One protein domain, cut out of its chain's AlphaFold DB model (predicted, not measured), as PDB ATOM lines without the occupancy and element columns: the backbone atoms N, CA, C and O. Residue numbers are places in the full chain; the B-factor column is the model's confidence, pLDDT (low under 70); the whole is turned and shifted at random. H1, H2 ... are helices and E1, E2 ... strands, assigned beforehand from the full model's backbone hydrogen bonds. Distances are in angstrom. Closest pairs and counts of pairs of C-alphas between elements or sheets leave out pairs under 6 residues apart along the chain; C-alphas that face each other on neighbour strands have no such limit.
ATOM      1  N   GLN A   2     162.841 166.185 145.658       94.19
ATOM      2  CA  GLN A   2     164.174 166.048 145.028       94.19
ATOM      3  C   GLN A   2     164.962 167.369 144.967       94.19
ATOM      4  O   GLN A   2     166.154 167.378 145.264       94.19
ATOM      5  N   ALA A   3     164.290 168.481 144.651       95.19
ATOM      6  CA  ALA A   3     164.894 169.815 144.662       95.19
ATOM      7  C   ALA A   3     165.402 170.222 146.059       95.19
ATOM      8  O   ALA A   3     166.469 170.811 146.186       95.19
ATOM      9  N   GLU A   4     164.678 169.853 147.118       96.31
ATOM     10  CA  GLU A   4     165.103 170.111 148.499       96.31
ATOM     11  C   GLU A   4     166.344 169.290 148.858       96.31
ATOM     12  O   GLU A   4     167.258 169.838 149.467       96.31
ATOM     13  N   ARG A   5     166.431 168.022 148.419       95.88
ATOM     14  CA  ARG A   5     167.649 167.211 148.593       95.88
ATOM     15  C   ARG A   5     168.841 167.834 147.868       95.88
ATOM     16  O   ARG A   5     169.940 167.859 148.401       95.88
ATOM     17  N   GLN A   6     168.657 168.325 146.644       95.62
ATOM     18  CA  GLN A   6     169.747 168.990 145.915       95.62
ATOM     19  C   GLN A   6     170.211 170.247 146.653       95.62
ATOM     20  O   GLN A   6     171.409 170.442 146.841       95.62
ATOM     21  N   LYS A   7     169.262 171.042 147.164       94.81
ATOM     22  CA  LYS A   7     169.564 172.216 147.987       94.81
ATOM     23  C   LYS A   7     170.310 171.847 149.273       94.81
ATOM     24  O   LYS A   7     171.244 172.553 149.630       94.81
ATOM     25  N   SER A   8     169.936 170.755 149.947       94.19
ATOM     26  CA  SER A   8     170.632 170.300 151.160       94.19
ATOM     27  C   SER A   8     172.032 169.761 150.868       94.19
ATOM     28  O   SER A   8     172.932 169.924 151.679       94.19
ATOM     29  N   LEU A   9     172.230 169.117 149.714       95.50
ATOM     30  CA  LEU A   9     173.534 168.604 149.292       95.50
ATOM     31  C   LEU A   9     174.442 169.687 148.688       95.50
ATOM     32  O   LEU A   9     175.641 169.445 148.550       95.50
ATOM     33  N   GLY A  10     173.882 170.840 148.310       95.44
ATOM     34  CA  GLY A  10     174.580 171.930 147.622       95.44
ATOM     35  C   GLY A  10     174.914 171.634 146.157       95.44
ATOM     36  O   GLY A  10     175.638 172.396 145.533       95.44
ATOM     37  N   VAL A  11     174.428 170.518 145.607       96.31
ATOM     38  CA  VAL A  11     174.808 170.035 144.273       96.31
ATOM     39  C   VAL A  11     173.674 169.283 143.590       96.31
ATOM     40  O   VAL A  11     172.857 168.610 144.231       96.31
ATOM     41  N   GLY A  12     173.673 169.341 142.261       95.44
ATOM     42  CA  GLY A  12     172.820 168.531 141.412       95.44
ATOM     43  C   GLY A  12     173.231 167.050 141.355       95.44
ATOM     44  O   GLY A  12     174.258 166.622 141.907       95.44
ATOM     45  N   PRO A  13     172.423 166.217 140.675       93.69
ATOM     46  CA  PRO A  13     172.740 164.811 140.450       93.69
ATOM     47  C   PRO A  13     174.086 164.656 139.736       93.69
ATOM     48  O   PRO A  13     174.305 165.246 138.684       93.69
ATOM     49  N   TYR A  14     174.977 163.845 140.314       93.56
ATOM     50  CA  TYR A  14     176.319 163.545 139.783       93.56
ATOM     51  C   TYR A  14     177.254 164.749 139.575       93.56
ATOM     52  O   TYR A  14     178.366 164.583 139.072       93.56
ATOM     53  N   GLU A  15     176.859 165.940 140.012       95.62
ATOM     54  CA  GLU A  15     177.644 167.155 139.840       95.62
ATOM     55  C   GLU A  15     178.907 167.132 140.711       95.62
ATOM     56  O   GLU A  15     178.873 166.792 141.895       95.62
ATOM     57  N   ARG A  16     180.055 167.494 140.140       95.56
ATOM     58  CA  ARG A  16     181.307 167.610 140.893       95.56
ATOM     59  C   ARG A  16     181.517 169.071 141.268       95.56
ATOM     60  O   ARG A  16     181.802 169.881 140.399       95.56
ATOM     61  N   SER A  17     181.403 169.376 142.554       96.00
ATOM     62  CA  SER A  17     181.645 170.709 143.106       96.00
ATOM     63  C   SER A  17     182.331 170.593 144.464       96.00
ATOM     64  O   SER A  17     182.128 169.609 145.182       96.00
ATOM     65  N   ALA A  18     183.132 171.601 144.806       95.19
ATOM     66  CA  ALA A  18     183.724 171.752 146.132       95.19
ATOM     67  C   ALA A  18     182.672 172.078 147.211       95.19
ATOM     68  O   ALA A  18     182.925 171.865 148.390       95.19
ATOM     69  N   GLU A  19     181.488 172.549 146.812       94.19
ATOM     70  CA  GLU A  19     180.383 172.909 147.712       94.19
ATOM     71  C   GLU A  19     179.537 171.700 148.153       94.19
ATOM     72  O   GLU A  19     178.599 171.852 148.936       94.19
ATOM     73  N   ARG A  20     179.851 170.491 147.663       95.69
ATOM     74  CA  ARG A  20     179.131 169.255 148.003       95.69
ATOM     75  C   ARG A  20     179.184 168.990 149.510       95.69
ATOM     76  O   ARG A  20     180.255 168.762 150.062       95.69
ATOM     77  N   GLN A  21     178.011 168.880 150.129       94.25
ATOM     78  CA  GLN A  21     177.871 168.618 151.570       94.25
ATOM     79  C   GLN A  21     177.575 167.149 151.909       94.25
ATOM     80  O   GLN A  21     177.557 166.780 153.078       94.25
ATOM     81  N   GLY A  22     177.352 166.297 150.903       94.25
ATOM     82  CA  GLY A  22     177.087 164.876 151.116       94.25
ATOM     83  C   GLY A  22     176.709 164.108 149.850       94.25
ATOM     84  O   GLY A  22     176.939 164.559 148.714       94.25
ATOM     85  N   HIS A  23     176.081 162.949 150.046       95.19
ATOM     86  CA  HIS A  23     175.690 162.046 148.964       95.19
ATOM     87  C   HIS A  23     174.221 161.623 149.033       95.19
ATOM     88  O   HIS A  23     173.668 161.337 150.092       95.19
ATOM     89  N   ALA A  24     173.589 161.515 147.863       95.00
ATOM     90  CA  ALA A  24     172.279 160.885 147.747       95.00
ATOM     91  C   ALA A  24     172.374 159.387 148.083       95.00
ATOM     92  O   ALA A  24     173.363 158.734 147.748       95.00
ATOM     93  N   ASN A  25     171.326 158.846 148.703       96.25
ATOM     94  CA  ASN A  25     171.261 157.447 149.128       96.25
ATOM     95  C   ASN A  25     169.955 156.773 148.676       96.25
ATOM     96  O   ASN A  25     169.268 156.135 149.466       96.25
ATOM     97  N   GLY A  26     169.592 156.975 147.407       95.06
ATOM     98  CA  GLY A  26     168.330 156.484 146.855       95.06
ATOM     99  C   GLY A  26     167.108 157.163 147.475       95.06
ATOM    100  O   GLY A  26     167.174 158.324 147.902       95.06
ATOM    101  N   ASP A  27     166.005 156.421 147.497       96.00
ATOM    102  CA  ASP A  27     164.706 156.860 147.987       96.00
ATOM    103  C   ASP A  27     164.083 155.763 148.870       96.00
ATOM    104  O   ASP A  27     164.271 154.566 148.636       96.00
ATOM    105  N   LYS A  28     163.330 156.173 149.896       94.94
ATOM    106  CA  LYS A  28     162.593 155.282 150.798       94.94
ATOM    107  C   LYS A  28     161.092 155.421 150.554       94.94
ATOM    108  O   LYS A  28     160.586 156.543 150.621       94.94
ATOM    109  N   PRO A  29     160.348 154.315 150.380       96.88
ATOM    110  CA  PRO A  29     158.904 154.394 150.219       96.88
ATOM    111  C   PRO A  29     158.237 154.856 151.523       96.88
ATOM    112  O   PRO A  29     158.501 154.324 152.609       96.88
ATOM    113  N   LYS A  30     157.333 155.833 151.415       95.25
ATOM    114  CA  LYS A  30     156.463 156.298 152.504       95.25
ATOM    115  C   LYS A  30     155.022 156.375 152.016       95.25
ATOM    116  O   LYS A  30     154.700 157.191 151.162       95.25
ATOM    117  N   THR A  31     154.147 155.568 152.606       96.44
ATOM    118  CA  THR A  31     152.703 155.637 152.351       96.44
ATOM    119  C   THR A  31     152.033 156.597 153.327       96.44
ATOM    120  O   THR A  31     152.203 156.462 154.542       96.44
ATOM    121  N   VAL A  32     151.266 157.547 152.793       95.38
ATOM    122  CA  VAL A  32     150.465 158.518 153.548       95.38
ATOM    123  C   VAL A  32     148.991 158.300 153.229       95.38
ATOM    124  O   VAL A  32     148.611 158.163 152.066       95.38
ATOM    125  N   GLN A  33     148.163 158.270 154.269       94.00
ATOM    126  CA  GLN A  33     146.712 158.270 154.150       94.00
ATOM    127  C   GLN A  33     146.240 159.685 153.835       94.00
ATOM    128  O   GLN A  33     146.442 160.604 154.635       94.00
ATOM    129  N   THR A  34     145.636 159.849 152.664       91.31
ATOM    130  CA  THR A  34     145.072 161.119 152.202       91.31
ATOM    131  C   THR A  34     143.554 161.017 152.086       91.31
ATOM    132  O   THR A  34     142.999 159.917 152.093       91.31
ATOM    133  N   ARG A  35     142.865 162.151 151.919       89.31
ATOM    134  CA  ARG A  35     141.410 162.180 151.665       89.31
ATOM    135  C   ARG A  35     140.984 161.414 150.410       89.31
ATOM    136  O   ARG A  35     139.836 161.000 150.324       89.31
ATOM    137  N   VAL A  36     141.890 161.226 149.449       91.38
ATOM    138  CA  VAL A  36     141.624 160.515 148.186       91.38
ATOM    139  C   VAL A  36     142.147 159.075 148.188       91.38
ATOM    140  O   VAL A  36     142.128 158.410 147.156       91.38
ATOM    141  N   GLY A  37     142.609 158.580 149.341       92.88
ATOM    142  CA  GLY A  37     143.152 157.233 149.511       92.88
ATOM    143  C   GLY A  37     144.628 157.214 149.915       92.88
ATOM    144  O   GLY A  37     145.246 158.244 150.193       92.88
ATOM    145  N   ALA A  38     145.202 156.014 149.980       96.19
ATOM    146  CA  ALA A  38     146.608 155.829 150.315       96.19
ATOM    147  C   ALA A  38     147.503 156.177 149.116       96.19
ATOM    148  O   ALA A  38     147.330 155.622 148.031       96.19
ATOM    149  N   ILE A  39     148.484 157.057 149.324       96.00
ATOM    150  CA  ILE A  39     149.479 157.426 148.308       96.00
ATOM    151  C   ILE A  39     150.867 157.047 148.818       96.00
ATOM    152  O   ILE A  39     151.242 157.410 149.936       96.00
ATOM    153  N   THR A  40     151.635 156.324 148.003       97.00
ATOM    154  CA  THR A  40     153.033 155.982 148.289       97.00
ATOM    155  C   THR A  40     153.963 156.955 147.578       97.00
ATOM    156  O   THR A  40     153.889 157.122 146.366       97.00
ATOM    157  N   PHE A  41     154.838 157.592 148.352       95.38
ATOM    158  CA  PHE A  41     155.850 158.523 147.874       95.38
ATOM    159  C   PHE A  41     157.238 157.900 147.966       95.38
ATOM    160  O   PHE A  41     157.570 157.281 148.980       95.38
ATOM    161  N   ASP A  42     158.070 158.174 146.969       96.50
ATOM    162  CA  ASP A  42     159.505 157.915 147.027       96.50
ATOM    163  C   ASP A  42     160.193 159.104 147.702       96.50
ATOM    164  O   ASP A  42     160.320 160.195 147.136       96.50
ATOM    165  N   VAL A  43     160.559 158.924 148.973       95.75
ATOM    166  CA  VAL A  43     161.149 159.981 149.796       95.75
ATOM    167  C   VAL A  43     162.668 159.976 149.627       95.75
ATOM    168  O   VAL A  43     163.300 158.992 150.017       95.75
ATOM    169  N   PRO A  44     163.276 161.063 149.117       96.12
ATOM    170  CA  PRO A  44     164.712 161.112 148.897       96.12
ATOM    171  C   PRO A  44     165.505 160.970 150.187       96.12
ATOM    172  O   PRO A  44     165.165 161.569 151.203       96.12
ATOM    173  N   GLN A  45     166.600 160.214 150.118       95.00
ATOM    174  CA  GLN A  45     167.509 160.017 151.242       95.00
ATOM    175  C   GLN A  45     168.883 160.638 150.974       95.00
ATOM    176  O   GLN A  45     169.369 160.682 149.835       95.00
ATOM    177  N   VAL A  46     169.511 161.091 152.056       96.25
ATOM    178  CA  VAL A  46     170.905 161.546 152.122       96.25
ATOM    179  C   VAL A  46     171.681 160.556 152.987       96.25
ATOM    180  O   VAL A  46     171.147 160.034 153.967       96.25
ATOM    181  N   ARG A  47     172.919 160.245 152.599       94.88
ATOM    182  CA  ARG A  47     173.733 159.202 153.237       94.88
ATOM    183  C   ARG A  47     174.154 159.581 154.652       94.88
ATOM    184  O   ARG A  47     174.196 158.723 155.525       94.88
ATOM    185  N   GLU A  48     174.418 160.861 154.860       90.69
ATOM    186  CA  GLU A  48     174.810 161.458 156.132       90.69
ATOM    187  C   GLU A  48     173.622 161.594 157.111       90.69
ATOM    188  O   GLU A  48     173.818 161.888 158.287       90.69
ATOM    189  N   GLY A  49     172.391 161.329 156.653       87.38
ATOM    190  CA  GLY A  49     171.170 161.550 157.428       87.38
ATOM    191  C   GLY A  49     170.786 163.032 157.506       87.38
ATOM    192  O   GLY A  49     171.252 163.847 156.716       87.38
ATOM    193  N   GLY A  50     169.880 163.376 158.426       85.44
ATOM    194  CA  GLY A  50     169.510 164.773 158.714       85.44
ATOM    195  C   GLY A  50     168.717 165.502 157.622       85.44
ATOM    196  O   GLY A  50     168.534 166.712 157.708       85.44
ATOM    197  N   PHE A  51     168.245 164.785 156.601       92.06
ATOM    198  CA  PHE A  51     167.391 165.327 155.551       92.06
ATOM    199  C   PHE A  51     165.973 164.773 155.686       92.06
ATOM    200  O   PHE A  51     165.754 163.575 155.498       92.06
ATOM    201  N   ASP A  52     165.017 165.665 155.933       90.62
ATOM    202  CA  ASP A  52     163.587 165.389 155.874       90.62
ATOM    203  C   ASP A  52     162.924 166.441 154.963       90.62
ATOM    204  O   ASP A  52     163.160 167.641 155.134       90.62
ATOM    205  N   PRO A  53     162.124 166.034 153.960       93.25
ATOM    206  CA  PRO A  53     161.476 166.979 153.058       93.25
ATOM    207  C   PRO A  53     160.359 167.748 153.766       93.25
ATOM    208  O   PRO A  53     159.530 167.172 154.467       93.25
ATOM    209  N   SER A  54     160.253 169.041 153.480       93.00
ATOM    210  CA  SER A  54     159.253 169.930 154.085       93.00
ATOM    211  C   SER A  54     157.807 169.570 153.727       93.00
ATOM    212  O   SER A  54     156.891 169.830 154.502       93.00
ATOM    213  N   ALA A  55     157.594 168.932 152.573       90.69
ATOM    214  CA  ALA A  55     156.271 168.502 152.128       90.69
ATOM    215  C   ALA A  55     155.686 167.341 152.955       90.69
ATOM    216  O   ALA A  55     154.476 167.126 152.918       90.69
ATOM    217  N   LEU A  56     156.519 166.570 153.666       92.19
ATOM    218  CA  LEU A  56     156.092 165.389 154.414       92.19
ATOM    219  C   LEU A  56     156.669 165.418 155.826       92.19
ATOM    220  O   LEU A  56     157.842 165.133 156.036       92.19
ATOM    221  N   GLU A  57     155.806 165.641 156.807       90.06
ATOM    222  CA  GLU A  57     156.210 165.699 158.208       90.06
ATOM    223  C   GLU A  57     156.756 164.348 158.704       90.06
ATOM    224  O   GLU A  57     156.206 163.271 158.417       90.06
ATOM    225  N   GLN A  58     157.881 164.399 159.418       88.31
ATOM    226  CA  GLN A  58     158.537 163.217 159.965       88.31
ATOM    227  C   GLN A  58     157.624 162.539 160.997       88.31
ATOM    228  O   GLN A  58     156.917 163.193 161.755       88.31
ATOM    229  N   GLY A  59     157.579 161.206 160.996       88.38
ATOM    230  CA  GLY A  59     156.728 160.433 161.913       88.38
ATOM    231  C   GLY A  59     155.235 160.391 161.555       88.38
ATOM    232  O   GLY A  59     154.558 159.446 161.955       88.38
ATOM    233  N   LEU A  60     154.723 161.318 160.738       92.50
ATOM    234  CA  LEU A  60     153.317 161.313 160.327       92.50
ATOM    235  C   LEU A  60     153.063 160.447 159.086       92.50
ATOM    236  O   LEU A  60     153.833 160.450 158.118       92.50
ATOM    237  N   ARG A  61     151.943 159.713 159.121       93.38
ATOM    238  CA  ARG A  61     151.415 158.889 158.016       93.38
ATOM    239  C   ARG A  61     149.982 159.235 157.614       93.38
ATOM    240  O   ARG A  61     149.422 158.556 156.760       93.38
ATOM    241  N   SER A  62     149.419 160.291 158.183       91.69
ATOM    242  CA  SER A  62     148.108 160.819 157.816       91.69
ATOM    243  C   SER A  62     148.270 162.266 157.390       91.69
ATOM    244  O   SER A  62     149.105 162.985 157.942       91.69
ATOM    245  N   GLU A  63     147.493 162.700 156.405       90.81
ATOM    246  CA  GLU A  63     147.455 164.113 156.052       90.81
ATOM    247  C   GLU A  63     146.886 164.964 157.201       90.81
ATOM    248  O   GLU A  63     145.984 164.547 157.930       90.81
ATOM    249  N   ARG A  64     147.381 166.200 157.337       86.88
ATOM    250  CA  ARG A  64     146.904 167.138 158.368       86.88
ATOM    251  C   ARG A  64     145.453 167.574 158.157       86.88
ATOM    252  O   ARG A  64     144.742 167.832 159.123       86.88
ATOM    253  N   ALA A  65     144.998 167.639 156.906       86.31
ATOM    254  CA  ALA A  65     143.619 168.008 156.591       86.31
ATOM    255  C   ALA A  65     142.609 166.979 157.132       86.31
ATOM    256  O   ALA A  65     141.566 167.373 157.644       86.31
ATOM    257  N   LEU A  66     142.950 165.687 157.114       80.88
ATOM    258  CA  LEU A  66     142.148 164.631 157.736       80.88
ATOM    259  C   LEU A  66     142.032 164.841 159.249       80.88
ATOM    260  O   LEU A  66     140.935 164.792 159.792       80.88
ATOM    261  N   THR A  67     143.152 165.102 159.930       83.94
ATOM    262  CA  THR A  67     143.137 165.324 161.384       83.94
ATOM    263  C   THR A  67     142.355 166.574 161.782       83.94
ATOM    264  O   THR A  67     141.684 166.553 162.804       83.94
ATOM    265  N   LEU A  68     142.403 167.635 160.970       88.94
ATOM    266  CA  LEU A  68     141.626 168.855 161.206       88.94
ATOM    267  C   LEU A  68     140.126 168.608 161.024       88.94
ATOM    268  O   LEU A  68     139.353 168.969 161.900       88.94
ATOM    269  N   ALA A  69     139.726 167.920 159.951       86.56
ATOM    270  CA  ALA A  69     138.323 167.581 159.717       86.56
ATOM    271  C   ALA A  69     137.728 166.710 160.838       86.56
ATOM    272  O   ALA A  69     136.565 166.869 161.188       86.56
ATOM    273  N   LEU A  70     138.522 165.801 161.418       84.75
ATOM    274  CA  LEU A  70     138.105 165.012 162.582       84.75
ATOM    275  C   LEU A  70     137.990 165.845 163.865       84.75
ATOM    276  O   LEU A  70     137.207 165.481 164.729       84.75
ATOM    277  N   ALA A  71     138.781 166.910 164.004       90.69
ATOM    278  CA  ALA A  71     138.783 167.770 165.187       90.69
ATOM    279  C   ALA A  71     137.692 168.856 165.159       90.69
ATOM    280  O   ALA A  71     137.351 169.391 166.209       90.69
ATOM    281  N   GLU A  72     137.180 169.211 163.977       89.62
ATOM    282  CA  GLU A  72     136.056 170.145 163.818       89.62
ATOM    283  C   GLU A  72     134.687 169.514 164.134       89.62
ATOM    284  O   GLU A  72     133.731 170.254 164.368       89.62
ATOM    285  N   MET A  73     134.587 168.178 164.129       66.69
ATOM    286  CA  MET A  73     133.379 167.425 164.508       66.69
ATOM    287  C   MET A  73     133.262 167.254 166.021       66.69
ATOM    288  O   MET A  73     132.126 167.403 166.523       66.69
TER     289      MET A  73
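AT A GLANCE: This is residues 2 to 73 of the 73 residues of an uncharacterized protein of Chloroflexi bacterium (UniProt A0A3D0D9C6). A long hairpin of two antiparallel strands, E1 and E2, makes the body of a rod-like domain, with H1 near the hairpin's open end and H2 beyond its turn, at the other end of the rod. Residues 10 to 23 make a wide loop at H1's end, residues 47 to 63 run back along the hairpin towards its turn, and residues 67 to 73, of which 67 to 72 belong to H2, stick out. The printed part has 72 residues with two named helices and two named strands, in the order H1, E1, E2, H2, and the class is mixed, helices and strands. The whole is loose, with a radius of gyration of the C-alphas of 15.5 A, and spans 54 by 19 by 17 A.

IN THESE COORDINATES: H1 is residues 2 to 9, 10.6 A from first to last C-alpha, and begins with C-alpha 2 at (164.174, 166.048, 145.028). E1 is residues 24 to 34 and measures 27.6 A, from C-alpha 24 at (172.279, 160.885, 147.747). E2 is residues 37 to 46 and measures 28.2 A. H2 is residues 64 to 72, 12.5 A long, and ends with C-alpha 72 at (136.056, 170.145, 163.818).

HOW THE PARTS SIT: E1 and E2 form a hairpin, antiparallel neighbours with 159 degrees between their N-to-C directions. The C-alphas of residues 31 and 40 face each other at 4.1 A. N 28 and O 43 are within hydrogen-bond range at 2.8 A, and so are N 39 and O 32 at 3.0 A. The closest C-alphas of H1 and E2 are those of Gln 2 and Pro 44, 6.3 A apart. The closest of H1 and E1 are those of Arg 5 and Ala 24, 7.9 A apart. H2 comes nearest to E1 with the C-alphas of Leu 66 and Thr 34, 7.2 A apart. H1 and H2 are apart. In H1 and H2, every O i to N i+4 pair is within hydrogen-bond range.

THE WHOLE: The two C-alphas farthest apart are those of Ala 18 and Met 73, at 53.8 A. The first and last printed C-alphas, of Gln 2 and Met 73, are 36.5 A apart. The printed part has no cut, and residue 73 is the chain's last. The links from H1 to E1, with 14 residues, and from E2 to H2, with 17, are long; the link from E1 to E2, with 2, is tight. The mean pLDDT of the printed part is 92.6, and residue 73 is its one residue under 70.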